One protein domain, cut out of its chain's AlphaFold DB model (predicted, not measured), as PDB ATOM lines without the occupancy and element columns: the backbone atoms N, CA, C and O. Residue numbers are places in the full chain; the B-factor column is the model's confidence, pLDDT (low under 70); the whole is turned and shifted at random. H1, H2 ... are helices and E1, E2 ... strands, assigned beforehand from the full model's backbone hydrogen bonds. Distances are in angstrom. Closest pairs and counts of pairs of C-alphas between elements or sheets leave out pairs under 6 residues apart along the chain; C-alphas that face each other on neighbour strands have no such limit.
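AT A GLANCE: This is residues 7 to 104 of the 176 residues of an uncharacterized protein of Klebsiella michiganensis (UniProt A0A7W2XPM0). Picture one small, twisted sheet of five short strands with short helices about it: H1 and H2 lie toward the E3 edge, H4 and H5 lie by the E5 edge, and H3 grazes the sheet with its residues 46 to 50, near E3, E2, E1 and E4. The row of strands from E3 across to E5 runs along the domain's longest axis, and no two helices touch, so look for one sheet with separate small pieces round it. The printed part has 98 residues with five named helices and five named strands, in the order E1 E2 H1 H2 E3 H3 E4 H4 E5 H5, and its class is mixed, helices and strands. The sheet is mixed too, with the order E3 E2 E1 E4 E5. The whole is compact, with a radius of gyration of the C-alphas of 13.5 A and spans of 42 by 29 by 23 A.

IN THESE COORDINATES: Find C-alpha 7 at (155.005, 145.480, 153.915); there E1 begins, residues 7 to 10, 9.8 A long from first to last C-alpha. E2, residues 15 to 20, is the longest strand at 16.2 A and ends at C-alpha 20 (160.864, 148.795, 148.862). Next come H1, residues 22 to 25, H2, residues 30 to 35 and 9.7 A long, and E3, residues 37 to 40 and 10.0 A long. Read on to H3, residues 46 to 52, 10.2 A, then E4, residues 59 to 62, 9.7 A. H4, residues 69 to 75, spans 10.0 A; E5, residues 85 to 88, spans 9.1 A. H5, residues 98 to 101, is 5.3 A long and ends at C-alpha 101 (152.281, 153.172, 166.841).

HOW THE PARTS SIT: Start at E1, an inner strand that forms a hairpin with E2; they are antiparallel at 169 degrees, with N 8 and O 17 2.9 A apart. On E1's other side, E4 is antiparallel at 170 degrees, with N 9 and O 60 2.9 A apart. Beside E2 look for the edge strand E3, parallel at 25 degrees, with N 39 and O 18 2.8 A apart. Beside E4 is the edge strand E5, parallel at 39 degrees, with N 88 and O 61 3.0 A apart. E2, H1, H2 and E3 form a strand-helix-strand unit, two parallel neighbour strands with helices between, and its crossover is right-handed; that of the unit E4, H4, E5 is left-handed. E3, H3 and E4 form a split unit, with E2 and E1 between its strands in the sheet, and its crossover is right-handed. H1 only grazes the sheet; its closest C-alphas to E3 are those of Gln 22 and Thr 40, 5.8 A apart. H2 is not on the sheet. H3 only grazes it with residues 46 to 50, H4 with residues 71 to 75 and H5 with residues 98 to 101. The closest C-alphas of H4 and E5 are those of Ser 75 and Cys 88, 5.3 A apart; those of H5 and E5 are Thr 87 and Phe 101, 5.1 A apart. In H3 and H4 every O i to N i+4 pair is within hydrogen-bond range; in H2 0 of 2 are, beside 3 of 3 O i to N i+3 pairs, and H1 and H5 are too short for an O i to N i+4 pair.

THE WHOLE: The two C-alphas farthest apart are those of Thr 30 and Gln 96, 42.7 A. Look also at residues 102 to 103, which pair antiparallel with residues 85 to 86 of E5. The printed part has no cut, and no link is long. The mean pLDDT of the printed part is 89.3, and one residue, Val 67, is under 70.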
ATOM      1  N   ALA A   7     155.979 146.363 154.537       94.88
ATOM      2  CA  ALA A   7     155.005 145.480 153.915       94.88
ATOM      3  C   ALA A   7     153.586 145.803 154.368       94.88
ATOM      4  O   ALA A   7     153.360 146.250 155.492       94.88
ATOM      5  N   VAL A   8     152.629 145.512 153.496       95.56
ATOM      6  CA  VAL A   8     151.204 145.458 153.816       95.56
ATOM      7  C   VAL A   8     150.750 144.035 153.546       95.56
ATOM      8  O   VAL A   8     150.832 143.567 152.413       95.56
ATOM      9  N   ILE A   9     150.313 143.336 154.588       95.25
ATOM     10  CA  ILE A   9     149.864 141.947 154.506       95.25
ATOM     11  C   ILE A   9     148.371 141.936 154.781       95.25
ATOM     12  O   ILE A   9     147.943 142.337 155.859       95.25
ATOM     13  N   ASN A  10     147.581 141.480 153.821       93.94
ATOM     14  CA  ASN A  10     146.157 141.262 153.990       93.94
ATOM     15  C   ASN A  10     145.910 139.808 154.410       93.94
ATOM     16  O   ASN A  10     146.379 138.873 153.761       93.94
ATOM     17  N   LEU A  11     145.167 139.636 155.503       93.00
ATOM     18  CA  LEU A  11     144.931 138.324 156.108       93.00
ATOM     19  C   LEU A  11     143.718 137.586 155.524       93.00
ATOM     20  O   LEU A  11     143.620 136.375 155.675       93.00
ATOM     21  N   GLU A  12     142.800 138.288 154.862       90.31
ATOM     22  CA  GLU A  12     141.624 137.681 154.226       90.31
ATOM     23  C   GLU A  12     141.980 136.948 152.936       90.31
ATOM     24  O   GLU A  12     141.522 135.834 152.697       90.31
ATOM     25  N   ASN A  13     142.787 137.576 152.083       88.06
ATOM     26  CA  ASN A  13     143.138 137.033 150.773       88.06
ATOM     27  C   ASN A  13     144.577 136.499 150.707       88.06
ATOM     28  O   ASN A  13     145.030 136.142 149.621       88.06
ATOM     29  N   ASN A  14     145.289 136.461 151.842       86.81
ATOM     30  CA  ASN A  14     146.695 136.055 151.946       86.81
ATOM     31  C   ASN A  14     147.614 136.773 150.945       86.81
ATOM     32  O   ASN A  14     148.599 136.203 150.473       86.81
ATOM     33  N   SER A  15     147.293 138.023 150.603       89.19
ATOM     34  CA  SER A  15     148.140 138.833 149.733       89.19
ATOM     35  C   SER A  15     149.102 139.680 150.552       89.19
ATOM     36  O   SER A  15     148.772 140.180 151.627       89.19
ATOM     37  N   ALA A  16     150.306 139.860 150.023       92.12
ATOM     38  CA  ALA A  16     151.301 140.740 150.603       92.12
ATOM     39  C   ALA A  16     151.865 141.661 149.528       92.12
ATOM     40  O   ALA A  16     152.162 141.231 148.412       92.12
ATOM     41  N   VAL A  17     152.025 142.928 149.890       95.31
ATOM     42  CA  VAL A  17     152.736 143.918 149.090       95.31
ATOM     43  C   VAL A  17     153.964 144.350 149.862       95.31
ATOM     44  O   VAL A  17     153.860 144.815 150.997       95.31
ATOM     45  N   LEU A  18     155.127 144.195 149.244       95.56
ATOM     46  CA  LEU A  18     156.388 144.690 149.763       95.56
ATOM     47  C   LEU A  18     156.613 146.118 149.260       95.56
ATOM     48  O   LEU A  18     156.576 146.369 148.058       95.56
ATOM     49  N   LEU A  19     156.875 147.045 150.174       95.56
ATOM     50  CA  LEU A  19     157.187 148.439 149.868       95.56
ATOM     51  C   LEU A  19     158.696 148.616 149.980       95.56
ATOM     52  O   LEU A  19     159.225 148.551 151.086       95.56
ATOM     53  N   ALA A  20     159.402 148.776 148.862       94.19
ATOM     54  CA  ALA A  20     160.864 148.795 148.862       94.19
ATOM     55  C   ALA A  20     161.437 149.968 148.051       94.19
ATOM     56  O   ALA A  20     160.958 150.249 146.954       94.19
ATOM     57  N   PRO A  21     162.508 150.637 148.517       92.75
ATOM     58  CA  PRO A  21     163.152 151.689 147.742       92.75
ATOM     59  C   PRO A  21     163.861 151.095 146.517       92.75
ATOM     60  O   PRO A  21     164.347 149.962 146.560       92.75
ATOM     61  N   GLN A  22     164.008 151.883 145.447       92.25
ATOM     62  CA  GLN A  22     164.568 151.426 144.163       92.25
ATOM     63  C   GLN A  22     165.910 150.683 144.304       92.25
ATOM     64  O   GLN A  22     166.141 149.666 143.655       92.25
ATOM     65  N   GLY A  23     166.791 151.151 145.195       90.88
ATOM     66  CA  GLY A  23     168.089 150.515 145.437       90.88
ATOM     67  C   GLY A  23     168.013 149.106 146.042       90.88
ATOM     68  O   GLY A  23     168.969 148.345 145.905       90.88
ATOM     69  N   VAL A  24     166.907 148.754 146.709       90.94
ATOM     70  CA  VAL A  24     166.622 147.384 147.164       90.94
ATOM     71  C   VAL A  24     165.987 146.586 146.034       90.94
ATOM     72  O   VAL A  24     166.454 145.484 145.767       90.94
ATOM     73  N   VAL A  25     164.999 147.158 145.336       92.94
ATOM     74  CA  VAL A  25     164.310 146.512 144.204       92.94
ATOM     75  C   VAL A  25     165.309 146.009 143.158       92.94
ATOM     76  O   VAL A  25     165.252 144.850 142.768       92.94
ATOM     77  N   ASN A  26     166.304 146.826 142.797       92.75
ATOM     78  CA  ASN A  26     167.343 146.468 141.822       92.75
ATOM     79  C   ASN A  26     168.222 145.271 142.233       92.75
ATOM     80  O   ASN A  26     168.954 144.739 141.404       92.75
ATOM     81  N   LYS A  27     168.214 144.888 143.514       92.50
ATOM     82  CA  LYS A  27     168.998 143.768 144.058       92.50
ATOM     83  C   LYS A  27     168.167 142.498 144.218       92.50
ATOM     84  O   LYS A  27     168.729 141.463 144.574       92.50
ATOM     85  N   LEU A  28     166.849 142.579 144.031       91.31
ATOM     86  CA  LEU A  28     165.969 141.428 144.165       91.31
ATOM     87  C   LEU A  28     166.113 140.526 142.930       91.31
ATOM     88  O   LEU A  28     166.124 141.027 141.805       91.31
ATOM     89  N   PRO A  29     166.226 139.201 143.114       93.56
ATOM     90  CA  PRO A  29     166.233 138.261 142.000       93.56
ATOM     91  C   PRO A  29     164.930 138.315 141.195       93.56
ATOM     92  O   PRO A  29     163.867 138.540 141.764       93.56
ATOM     93  N   THR A  30     164.976 138.005 139.898       92.19
ATOM     94  CA  THR A  30     163.787 138.044 139.024       92.19
ATOM     95  C   THR A  30     162.647 137.156 139.533       92.19
ATOM     96  O   THR A  30     161.505 137.598 139.587       92.19
ATOM     97  N   HIS A  31     162.968 135.951 140.017       92.81
ATOM     98  CA  HIS A  31     161.992 135.011 140.584       92.81
ATOM     99  C   HIS A  31     161.298 135.539 141.853       92.81
ATOM    100  O   HIS A  31     160.246 135.040 142.238       92.81
ATOM    101  N   PHE A  32     161.862 136.548 142.525       91.00
ATOM    102  CA  PHE A  32     161.223 137.161 143.689       91.00
ATOM    103  C   PHE A  32     159.919 137.868 143.299       91.00
ATOM    104  O   PHE A  32     158.924 137.771 144.013       91.00
ATOM    105  N   PHE A  33     159.911 138.533 142.142       91.19
ATOM    106  CA  PHE A  33     158.755 139.274 141.632       91.19
ATOM    107  C   PHE A  33     157.631 138.363 141.124       91.19
ATOM    108  O   PHE A  33     156.499 138.810 140.983       91.19
ATOM    109  N   GLU A  34     157.928 137.084 140.877       88.69
ATOM    110  CA  GLU A  34     156.920 136.077 140.529       88.69
ATOM    111  C   GLU A  34     156.093 135.660 141.755       88.69
ATOM    112  O   GLU A  34     154.932 135.283 141.620       88.69
ATOM    113  N   ALA A  35     156.681 135.745 142.954       85.12
ATOM    114  CA  ALA A  35     156.071 135.289 144.201       85.12
ATOM    115  C   ALA A  35     155.554 136.427 145.095       85.12
ATOM    116  O   ALA A  35     154.642 136.217 145.894       85.12
ATOM    117  N   VAL A  36     156.145 137.622 145.000       87.88
ATOM    118  CA  VAL A  36     155.840 138.754 145.881       87.88
ATOM    119  C   VAL A  36     155.546 139.991 145.048       87.88
ATOM    120  O   VAL A  36     156.360 140.407 144.224       87.88
ATOM    121  N   ASN A  37     154.406 140.629 145.313       93.19
ATOM    122  CA  ASN A  37     154.109 141.927 144.727       93.19
ATOM    123  C   ASN A  37     155.004 142.992 145.378       93.19
ATOM    124  O   ASN A  37     154.917 143.224 146.587       93.19
ATOM    125  N   VAL A  38     155.867 143.631 144.590       94.56
ATOM    126  CA  VAL A  38     156.791 144.665 145.065       94.56
ATOM    127  C   VAL A  38     156.398 146.003 144.461       94.56
ATOM    128  O   VAL A  38     156.388 146.169 143.245       94.56
ATOM    129  N   VAL A  39     156.135 146.975 145.324       95.38
ATOM    130  CA  VAL A  39     155.910 148.366 144.944       95.38
ATOM    131  C   VAL A  39     157.147 149.170 145.314       95.38
ATOM    132  O   VAL A  39     157.608 149.153 146.461       95.38
ATOM    133  N   THR A  40     157.690 149.890 144.334       94.69
ATOM    134  CA  THR A  40     158.806 150.799 144.569       94.69
ATOM    135  C   THR A  40     158.325 151.996 145.385       94.69
ATOM    136  O   THR A  40     157.656 152.880 144.858       94.69
ATOM    137  N   ALA A  41     158.686 152.040 146.665       93.00
ATOM    138  CA  ALA A  41     158.358 153.131 147.573       93.00
ATOM    139  C   ALA A  41     159.452 153.277 148.635       93.00
ATOM    140  O   ALA A  41     159.941 152.299 149.196       93.00
ATOM    141  N   THR A  42     159.857 154.511 148.918       90.31
ATOM    142  CA  THR A  42     160.701 154.808 150.081       90.31
ATOM    143  C   THR A  42     159.868 154.811 151.363       90.31
ATOM    144  O   THR A  42     158.655 154.999 151.320       90.31
ATOM    145  N   SER A  43     160.517 154.721 152.529       84.75
ATOM    146  CA  SER A  43     159.824 154.803 153.828       84.75
ATOM    147  C   SER A  43     158.944 156.050 154.021       84.75
ATOM    148  O   SER A  43     158.001 156.001 154.806       84.75
ATOM    149  N   GLY A  44     159.237 157.159 153.326       83.62
ATOM    150  CA  GLY A  44     158.388 158.355 153.320       83.62
ATOM    151  C   GLY A  44     157.116 158.181 152.489       83.62
ATOM    152  O   GLY A  44     156.058 158.643 152.887       83.62
ATOM    153  N   GLN A  45     157.194 157.411 151.406       89.94
ATOM    154  CA  GLN A  45     156.100 157.166 150.460       89.94
ATOM    155  C   GLN A  45     155.175 156.014 150.878       89.94
ATOM    156  O   GLN A  45     154.156 155.775 150.235       89.94
ATOM    157  N   HIS A  46     155.491 155.283 151.953       91.88
ATOM    158  CA  HIS A  46     154.620 154.199 152.422       91.88
ATOM    159  C   HIS A  46     153.212 154.708 152.759       91.88
ATOM    160  O   HIS A  46     152.235 154.033 152.450       91.88
ATOM    161  N   LEU A  47     153.099 155.890 153.376       90.50
ATOM    162  CA  LEU A  47     151.793 156.468 153.698       90.50
ATOM    163  C   LEU A  47     151.006 156.844 152.447       90.50
ATOM    164  O   LEU A  47     149.816 156.564 152.386       90.50
ATOM    165  N   GLU A  48     151.666 157.412 151.439       90.50
ATOM    166  CA  GLU A  48     151.034 157.726 150.156       90.50
ATOM    167  C   GLU A  48     150.451 156.467 149.501       90.50
ATOM    168  O   GLU A  48     149.309 156.468 149.041       90.50
ATOM    169  N   TYR A  49     151.191 155.354 149.544       93.44
ATOM    170  CA  TYR A  49     150.679 154.062 149.095       93.44
ATOM    171  C   TYR A  49     149.426 153.636 149.876       93.44
ATOM    172  O   TYR A  49     148.428 153.249 149.265       93.44
ATOM    173  N   LEU A  50     149.445 153.734 151.210       93.25
ATOM    174  CA  LEU A  50     148.289 153.392 152.047       93.25
ATOM    175  C   LEU A  50     147.078 154.297 151.764       93.25
ATOM    176  O   LEU A  50     145.959 153.797 151.715       93.25
ATOM    177  N   PHE A  51     147.282 155.597 151.529       91.88
ATOM    178  CA  PHE A  51     146.207 156.547 151.212       91.88
ATOM    179  C   PHE A  51     145.513 156.256 149.882       91.88
ATOM    180  O   PHE A  51     144.310 156.510 149.748       91.88
ATOM    181  N   ASN A  52     146.270 155.761 148.903       91.31
ATOM    182  CA  ASN A  52     145.808 155.580 147.527       91.31
ATOM    183  C   ASN A  52     145.358 154.146 147.218       91.31
ATOM    184  O   ASN A  52     144.764 153.898 146.169       91.31
ATOM    185  N   THR A  53     145.604 153.202 148.126       91.19
ATOM    186  CA  THR A  53     145.225 151.798 147.953       91.19
ATOM    187  C   THR A  53     143.891 151.510 148.633       91.19
ATOM    188  O   THR A  53     143.654 151.924 149.765       91.19
ATOM    189  N   ASN A  54     143.020 150.740 147.975       90.12
ATOM    190  CA  ASN A  54     141.812 150.221 148.613       90.12
ATOM    191  C   ASN A  54     142.173 149.064 149.562       90.12
ATOM    192  O   ASN A  54     142.182 147.895 149.167       90.12
ATOM    193  N   LEU A  55     142.538 149.409 150.796       91.19
ATOM    194  CA  LEU A  55     142.897 148.448 151.832       91.19
ATOM    195  C   LEU A  55     141.667 147.635 152.246       91.19
ATOM    196  O   LEU A  55     140.668 148.178 152.710       91.19
ATOM    197  N   LYS A  56     141.768 146.314 152.120       92.31
ATOM    198  CA  LYS A  56     140.808 145.378 152.709       92.31
ATOM    199  C   LYS A  56     141.347 144.936 154.064       92.31
ATOM    200  O   LYS A  56     142.496 144.512 154.137       92.31
ATOM    201  N   PHE A  57     140.552 145.061 155.115       93.44
ATOM    202  CA  PHE A  57     140.922 144.652 156.470       93.44
ATOM    203  C   PHE A  57     140.445 143.220 156.731       93.44
ATOM    204  O   PHE A  57     139.448 142.831 156.138       93.44
ATOM    205  N   PRO A  58     141.132 142.437 157.582       96.31
ATOM    206  CA  PRO A  58     142.232 142.829 158.454       96.31
ATOM    207  C   PRO A  58     143.605 142.822 157.766       96.31
ATOM    208  O   PRO A  58     143.891 141.975 156.915       96.31
ATOM    209  N   ILE A  59     144.477 143.753 158.172       96.19
ATOM    210  CA  ILE A  59     145.847 143.873 157.647       96.19
ATOM    211  C   ILE A  59     146.905 143.890 158.748       96.19
ATOM    212  O   ILE A  59     146.655 144.344 159.860       96.19
ATOM    213  N   ILE A  60     148.125 143.483 158.414       95.56
ATOM    214  CA  ILE A  60     149.336 143.798 159.173       95.56
ATOM    215  C   ILE A  60     150.138 144.796 158.344       95.56
ATOM    216  O   ILE A  60     150.556 144.487 157.226       95.56
ATOM    217  N   TYR A  61     150.362 145.987 158.894       95.06
ATOM    218  CA  TYR A  61     151.248 146.976 158.294       95.06
ATOM    219  C   TYR A  61     152.603 146.967 159.003       95.06
ATOM    220  O   TYR A  61     152.720 147.317 160.177       95.06
ATOM    221  N   ILE A  62     153.637 146.574 158.266       93.25
ATOM    222  CA  ILE A  62     155.033 146.658 158.685       93.25
ATOM    223  C   ILE A  62     155.611 147.931 158.082       93.25
ATOM    224  O   ILE A  62     155.850 148.021 156.878       93.25
ATOM    225  N   GLN A  63     155.859 148.924 158.927       90.38
ATOM    226  CA  GLN A  63     156.468 150.181 158.521       90.38
ATOM    227  C   GLN A  63     157.932 149.991 158.109       90.38
ATOM    228  O   GLN A  63     158.395 150.628 157.162       90.38
ATOM    229  N   ASN A  64     158.659 149.139 158.835       87.81
ATOM    230  CA  ASN A  64     160.067 148.854 158.591       87.81
ATOM    231  C   ASN A  64     160.415 147.442 159.072       87.81
ATOM    232  O   ASN A  64     160.212 147.127 160.244       87.81
ATOM    233  N   PHE A  65     161.005 146.622 158.199       86.06
ATOM    234  CA  PHE A  65     161.555 145.319 158.589       86.06
ATOM    235  C   PHE A  65     162.783 145.429 159.509       86.06
ATOM    236  O   PHE A  65     163.127 144.462 160.185       86.06
ATOM    237  N   GLY A  66     163.409 146.608 159.574       71.50
ATOM    238  CA  GLY A  66     164.330 146.989 160.642       71.50
ATOM    239  C   GLY A  66     165.595 146.138 160.783       71.50
ATOM    240  O   GLY A  66     165.966 145.354 159.904       71.50
ATOM    241  N   VAL A  67     166.300 146.354 161.897       66.56
ATOM    242  CA  VAL A  67     167.550 145.650 162.262       66.56
ATOM    243  C   VAL A  67     167.287 144.547 163.294       66.56
ATOM    244  O   VAL A  67     167.965 143.521 163.300       66.56
ATOM    245  N   LYS A  68     166.296 144.743 164.173       78.69
ATOM    246  CA  LYS A  68     166.035 143.879 165.331       78.69
ATOM    247  C   LYS A  68     164.791 143.011 165.138       78.69
ATOM    248  O   LYS A  68     163.678 143.404 165.487       78.69
ATOM    249  N   THR A  69     164.998 141.781 164.675       81.06
ATOM    250  CA  THR A  69     163.927 140.808 164.396       81.06
ATOM    251  C   THR A  69     163.003 140.556 165.592       81.06
ATOM    252  O   THR A  69     161.790 140.482 165.426       81.06
ATOM    253  N   TYR A  70     163.547 140.459 166.809       85.50
ATOM    254  CA  TYR A  70     162.748 140.192 168.010       85.50
ATOM    255  C   TYR A  70     161.760 141.322 168.340       85.50
ATOM    256  O   TYR A  70     160.607 141.054 168.672       85.50
ATOM    257  N   GLU A  71     162.193 142.581 168.232       86.06
ATOM    258  CA  GLU A  71     161.329 143.737 168.510       86.06
ATOM    259  C   GLU A  71     160.223 143.854 167.457       86.06
ATOM    260  O   GLU A  71     159.065 144.048 167.824       86.06
ATOM    261  N   LEU A  72     160.552 143.615 166.180       86.06
ATOM    262  CA  LEU A  72     159.564 143.567 165.101       86.06
ATOM    263  C   LEU A  72     158.508 142.481 165.336       86.06
ATOM    264  O   LEU A  72     157.318 142.763 165.272       86.06
ATOM    265  N   ILE A  73     158.918 141.246 165.645       86.94
ATOM    266  CA  ILE A  73     157.969 140.146 165.887       86.94
ATOM    267  C   ILE A  73     157.014 140.502 167.032       86.94
ATOM    268  O   ILE A  73     155.815 140.247 166.944       86.94
ATOM    269  N   ARG A  74     157.518 141.133 168.101       85.75
ATOM    270  CA  ARG A  74     156.683 141.537 169.241       85.75
ATOM    271  C   ARG A  74     155.777 142.731 168.955       85.75
ATOM    272  O   ARG A  74     154.761 142.868 169.643       85.75
ATOM    273  N   SER A  75     156.118 143.570 167.980       86.75
ATOM    274  CA  SER A  75     155.294 144.705 167.560       86.75
ATOM    275  C   SER A  75     154.224 144.330 166.533       86.75
ATOM    276  O   SER A  75     153.312 145.126 166.337       86.75
ATOM    277  N   LEU A  76     154.268 143.125 165.941       90.00
ATOM    278  CA  LEU A  76     153.253 142.666 164.988       90.00
ATOM    279  C   LEU A  76     151.846 142.750 165.586       90.00
ATOM    280  O   LEU A  76     151.540 142.125 166.605       90.00
ATOM    281  N   ARG A  77     150.981 143.513 164.925       92.12
ATOM    282  CA  ARG A  77     149.570 143.660 165.270       92.12
ATOM    283  C   ARG A  77     148.720 143.656 164.021       92.12
ATOM    284  O   ARG A  77     149.134 144.110 162.954       92.12
ATOM    285  N   VAL A  78     147.510 143.151 164.194       94.62
ATOM    286  CA  VAL A  78     146.486 143.163 163.163       94.62
ATOM    287  C   VAL A  78     145.670 144.438 163.321       94.62
ATOM    288  O   VAL A  78     145.120 144.706 164.385       94.62
ATOM    289  N   SER A  79     145.602 145.214 162.252       95.50
ATOM    290  CA  SER A  79     144.714 146.364 162.121       95.50
ATOM    291  C   SER A  79     143.382 145.878 161.561       95.50
ATOM    292  O   SER A  79     143.359 145.149 160.566       95.50
ATOM    293  N   LEU A  80     142.282 146.266 162.203       95.06
ATOM    294  CA  LEU A  80     140.928 145.829 161.841       95.06
ATOM    295  C   LEU A  80     140.159 146.881 161.028       95.06
ATOM    296  O   LEU A  80     139.152 146.548 160.411       95.06
ATOM    297  N   SER A  81     140.620 148.132 161.017       93.62
ATOM    298  CA  SER A  81     140.018 149.227 160.254       93.62
ATOM    299  C   SER A  81     141.052 150.293 159.883       93.62
ATOM    300  O   SER A  81     142.162 150.322 160.421       93.62
ATOM    301  N   GLY A  82     140.675 151.192 158.966       89.88
ATOM    302  CA  GLY A  82     141.503 152.333 158.562       89.88
ATOM    303  C   GLY A  82     141.655 153.399 159.648       89.88
ATOM    304  O   GLY A  82     142.633 154.135 159.637       89.88
ATOM    305  N   ASP A  83     140.743 153.442 160.617       88.62
ATOM    306  CA  ASP A  83     140.775 154.420 161.713       88.62
ATOM    307  C   ASP A  83     141.837 154.076 162.774       88.62
ATOM    308  O   ASP A  83     142.175 154.904 163.619       88.62
ATOM    309  N   ALA A  84     142.367 152.849 162.749       89.56
ATOM    310  CA  ALA A  84     143.368 152.370 163.696       89.56
ATOM    311  C   ALA A  84     144.327 151.374 163.029       89.56
ATOM    312  O   ALA A  84     144.236 150.157 163.212       89.56
ATOM    313  N   ILE A  85     145.273 151.905 162.254       92.69
ATOM    314  CA  ILE A  85     146.364 151.130 161.664       92.69
ATOM    315  C   ILE A  85     147.556 151.094 162.613       92.69
ATOM    316  O   ILE A  85     148.113 152.128 162.974       92.69
ATOM    317  N   PHE A  86     148.001 149.890 162.960       91.88
ATOM    318  CA  PHE A  86     149.231 149.685 163.716       91.88
ATOM    319  C   PHE A  86     150.456 149.744 162.796       91.88
ATOM    320  O   PHE A  86     150.605 148.940 161.875       91.88
ATOM    321  N   THR A  87     151.367 150.677 163.061       90.06
ATOM    322  CA  THR A  87     152.649 150.831 162.370       90.06
ATOM    323  C   THR A  87     153.697 149.920 163.014       90.06
ATOM    324  O   THR A  87     154.454 150.342 163.892       90.06
ATOM    325  N   CYS A  88     153.739 148.649 162.606       88.69
ATOM    326  CA  CYS A  88     154.671 147.672 163.176       88.69
ATOM    327  C   CYS A  88     156.107 147.990 162.727       88.69
ATOM    328  O   CYS A  88     156.376 148.129 161.532       88.69
ATOM    329  N   ALA A  89     157.040 148.098 163.669       85.50
ATOM    330  CA  ALA A  89     158.433 148.458 163.400       85.50
ATOM    331  C   ALA A  89     159.392 147.750 164.371       85.50
ATOM    332  O   ALA A  89     158.963 147.070 165.305       85.50
ATOM    333  N   ASP A  90     160.698 147.940 164.186       80.38
ATOM    334  CA  ASP A  90     161.765 147.433 165.059       80.38
ATOM    335  C   ASP A  90     161.946 148.262 166.340       80.38
ATOM    336  O   ASP A  90     163.060 148.582 166.748       80.38
ATOM    337  N   GLN A  91     160.827 148.615 166.967       79.81
ATOM    338  CA  GLN A  91     160.767 149.265 168.267       79.81
ATOM    339  C   GLN A  91     159.812 148.481 169.159       79.81
ATOM    340  O   GLN A  91     158.753 148.033 168.716       79.81
ATOM    341  N   LEU A  92     160.182 148.315 170.429       79.06
ATOM    342  CA  LEU A  92     159.348 147.587 171.373       79.06
ATOM    343  C   LEU A  92     158.045 148.353 171.637       79.06
ATOM    344  O   LEU A  92     158.030 149.378 172.326       79.06
ATOM    345  N   MET A  93     156.949 147.800 171.126       78.38
ATOM    346  CA  MET A  93     155.611 148.240 171.477       78.38
ATOM    347  C   MET A  93     155.179 147.591 172.796       78.38
ATOM    348  O   MET A  93     155.234 146.374 172.982       78.38
ATOM    349  N   THR A  94     154.752 148.433 173.717       81.31
ATOM    350  CA  THR A  94     154.249 148.130 175.053       81.31
ATOM    351  C   THR A  94     152.867 148.756 175.184       81.31
ATOM    352  O   THR A  94     152.542 149.701 174.470       81.31
ATOM    353  N   THR A  95     152.069 148.302 176.144       79.25
ATOM    354  CA  THR A  95     150.759 148.908 176.435       79.25
ATOM    355  C   THR A  95     150.838 150.403 176.764       79.25
ATOM    356  O   THR A  95     149.872 151.125 176.560       79.25
ATOM    357  N   GLN A  96     151.986 150.898 177.240       79.75
ATOM    358  CA  GLN A  96     152.172 152.313 177.585       79.75
ATOM    359  C   GLN A  96     152.455 153.208 176.372       79.75
ATOM    360  O   GLN A  96     152.189 154.405 176.426       79.75
ATOM    361  N   ASN A  97     153.024 152.659 175.295       80.81
ATOM    362  CA  ASN A  97     153.457 153.433 174.129       80.81
ATOM    363  C   ASN A  97     152.769 153.010 172.823       80.81
ATOM    364  O   ASN A  97     153.056 153.596 171.788       80.81
ATOM    365  N   GLU A  98     151.846 152.048 172.862       82.00
ATOM    366  CA  GLU A  98     151.050 151.568 171.722       82.00
ATOM    367  C   GLU A  98     150.356 152.700 170.953       82.00
ATOM    368  O   GLU A  98     150.326 152.702 169.722       82.00
ATOM    369  N   VAL A  99     149.901 153.728 171.672       82.12
ATOM    370  CA  VAL A  99     149.293 154.931 171.091       82.12
ATOM    371  C   VAL A  99     150.213 155.642 170.084       82.12
ATOM    372  O   VAL A  99     149.724 156.266 169.147       82.12
ATOM    373  N   LEU A 100     151.541 155.512 170.227       80.50
ATOM    374  CA  LEU A 100     152.543 156.089 169.320       80.50
ATOM    375  C   LEU A 100     152.644 155.351 167.986       80.50
ATOM    376  O   LEU A 100     153.129 155.933 167.015       80.50
ATOM    377  N   PHE A 101     152.228 154.085 167.977       83.88
ATOM    378  CA  PHE A 101     152.281 153.172 166.841       83.88
ATOM    379  C   PHE A 101     150.913 153.008 166.182       83.88
ATOM    380  O   PHE A 101     150.776 152.196 165.277       83.88
ATOM    381  N   THR A 102     149.896 153.737 166.635       88.56
ATOM    382  CA  THR A 102     148.556 153.687 166.053       88.56
ATOM    383  C   THR A 102     148.327 154.933 165.209       88.56
ATOM    384  O   THR A 102     148.545 156.056 165.668       88.56
ATOM    385  N   LEU A 103     147.890 154.732 163.972       89.19
ATOM    386  CA  LEU A 103     147.607 155.772 162.996       89.19
ATOM    387  C   LEU A 103     146.148 155.677 162.553       89.19
ATOM    388  O   LEU A 103     145.732 154.660 162.008       89.19
ATOM    389  N   ASP A 104     145.409 156.767 162.713       90.31
ATOM    390  CA  ASP A 104     144.140 156.962 162.014       90.31
ATOM    391  C   ASP A 104     144.453 157.364 160.566       90.31
ATOM    392  O   ASP A 104     144.889 158.490 160.302       90.31
TER     393      ASP A 104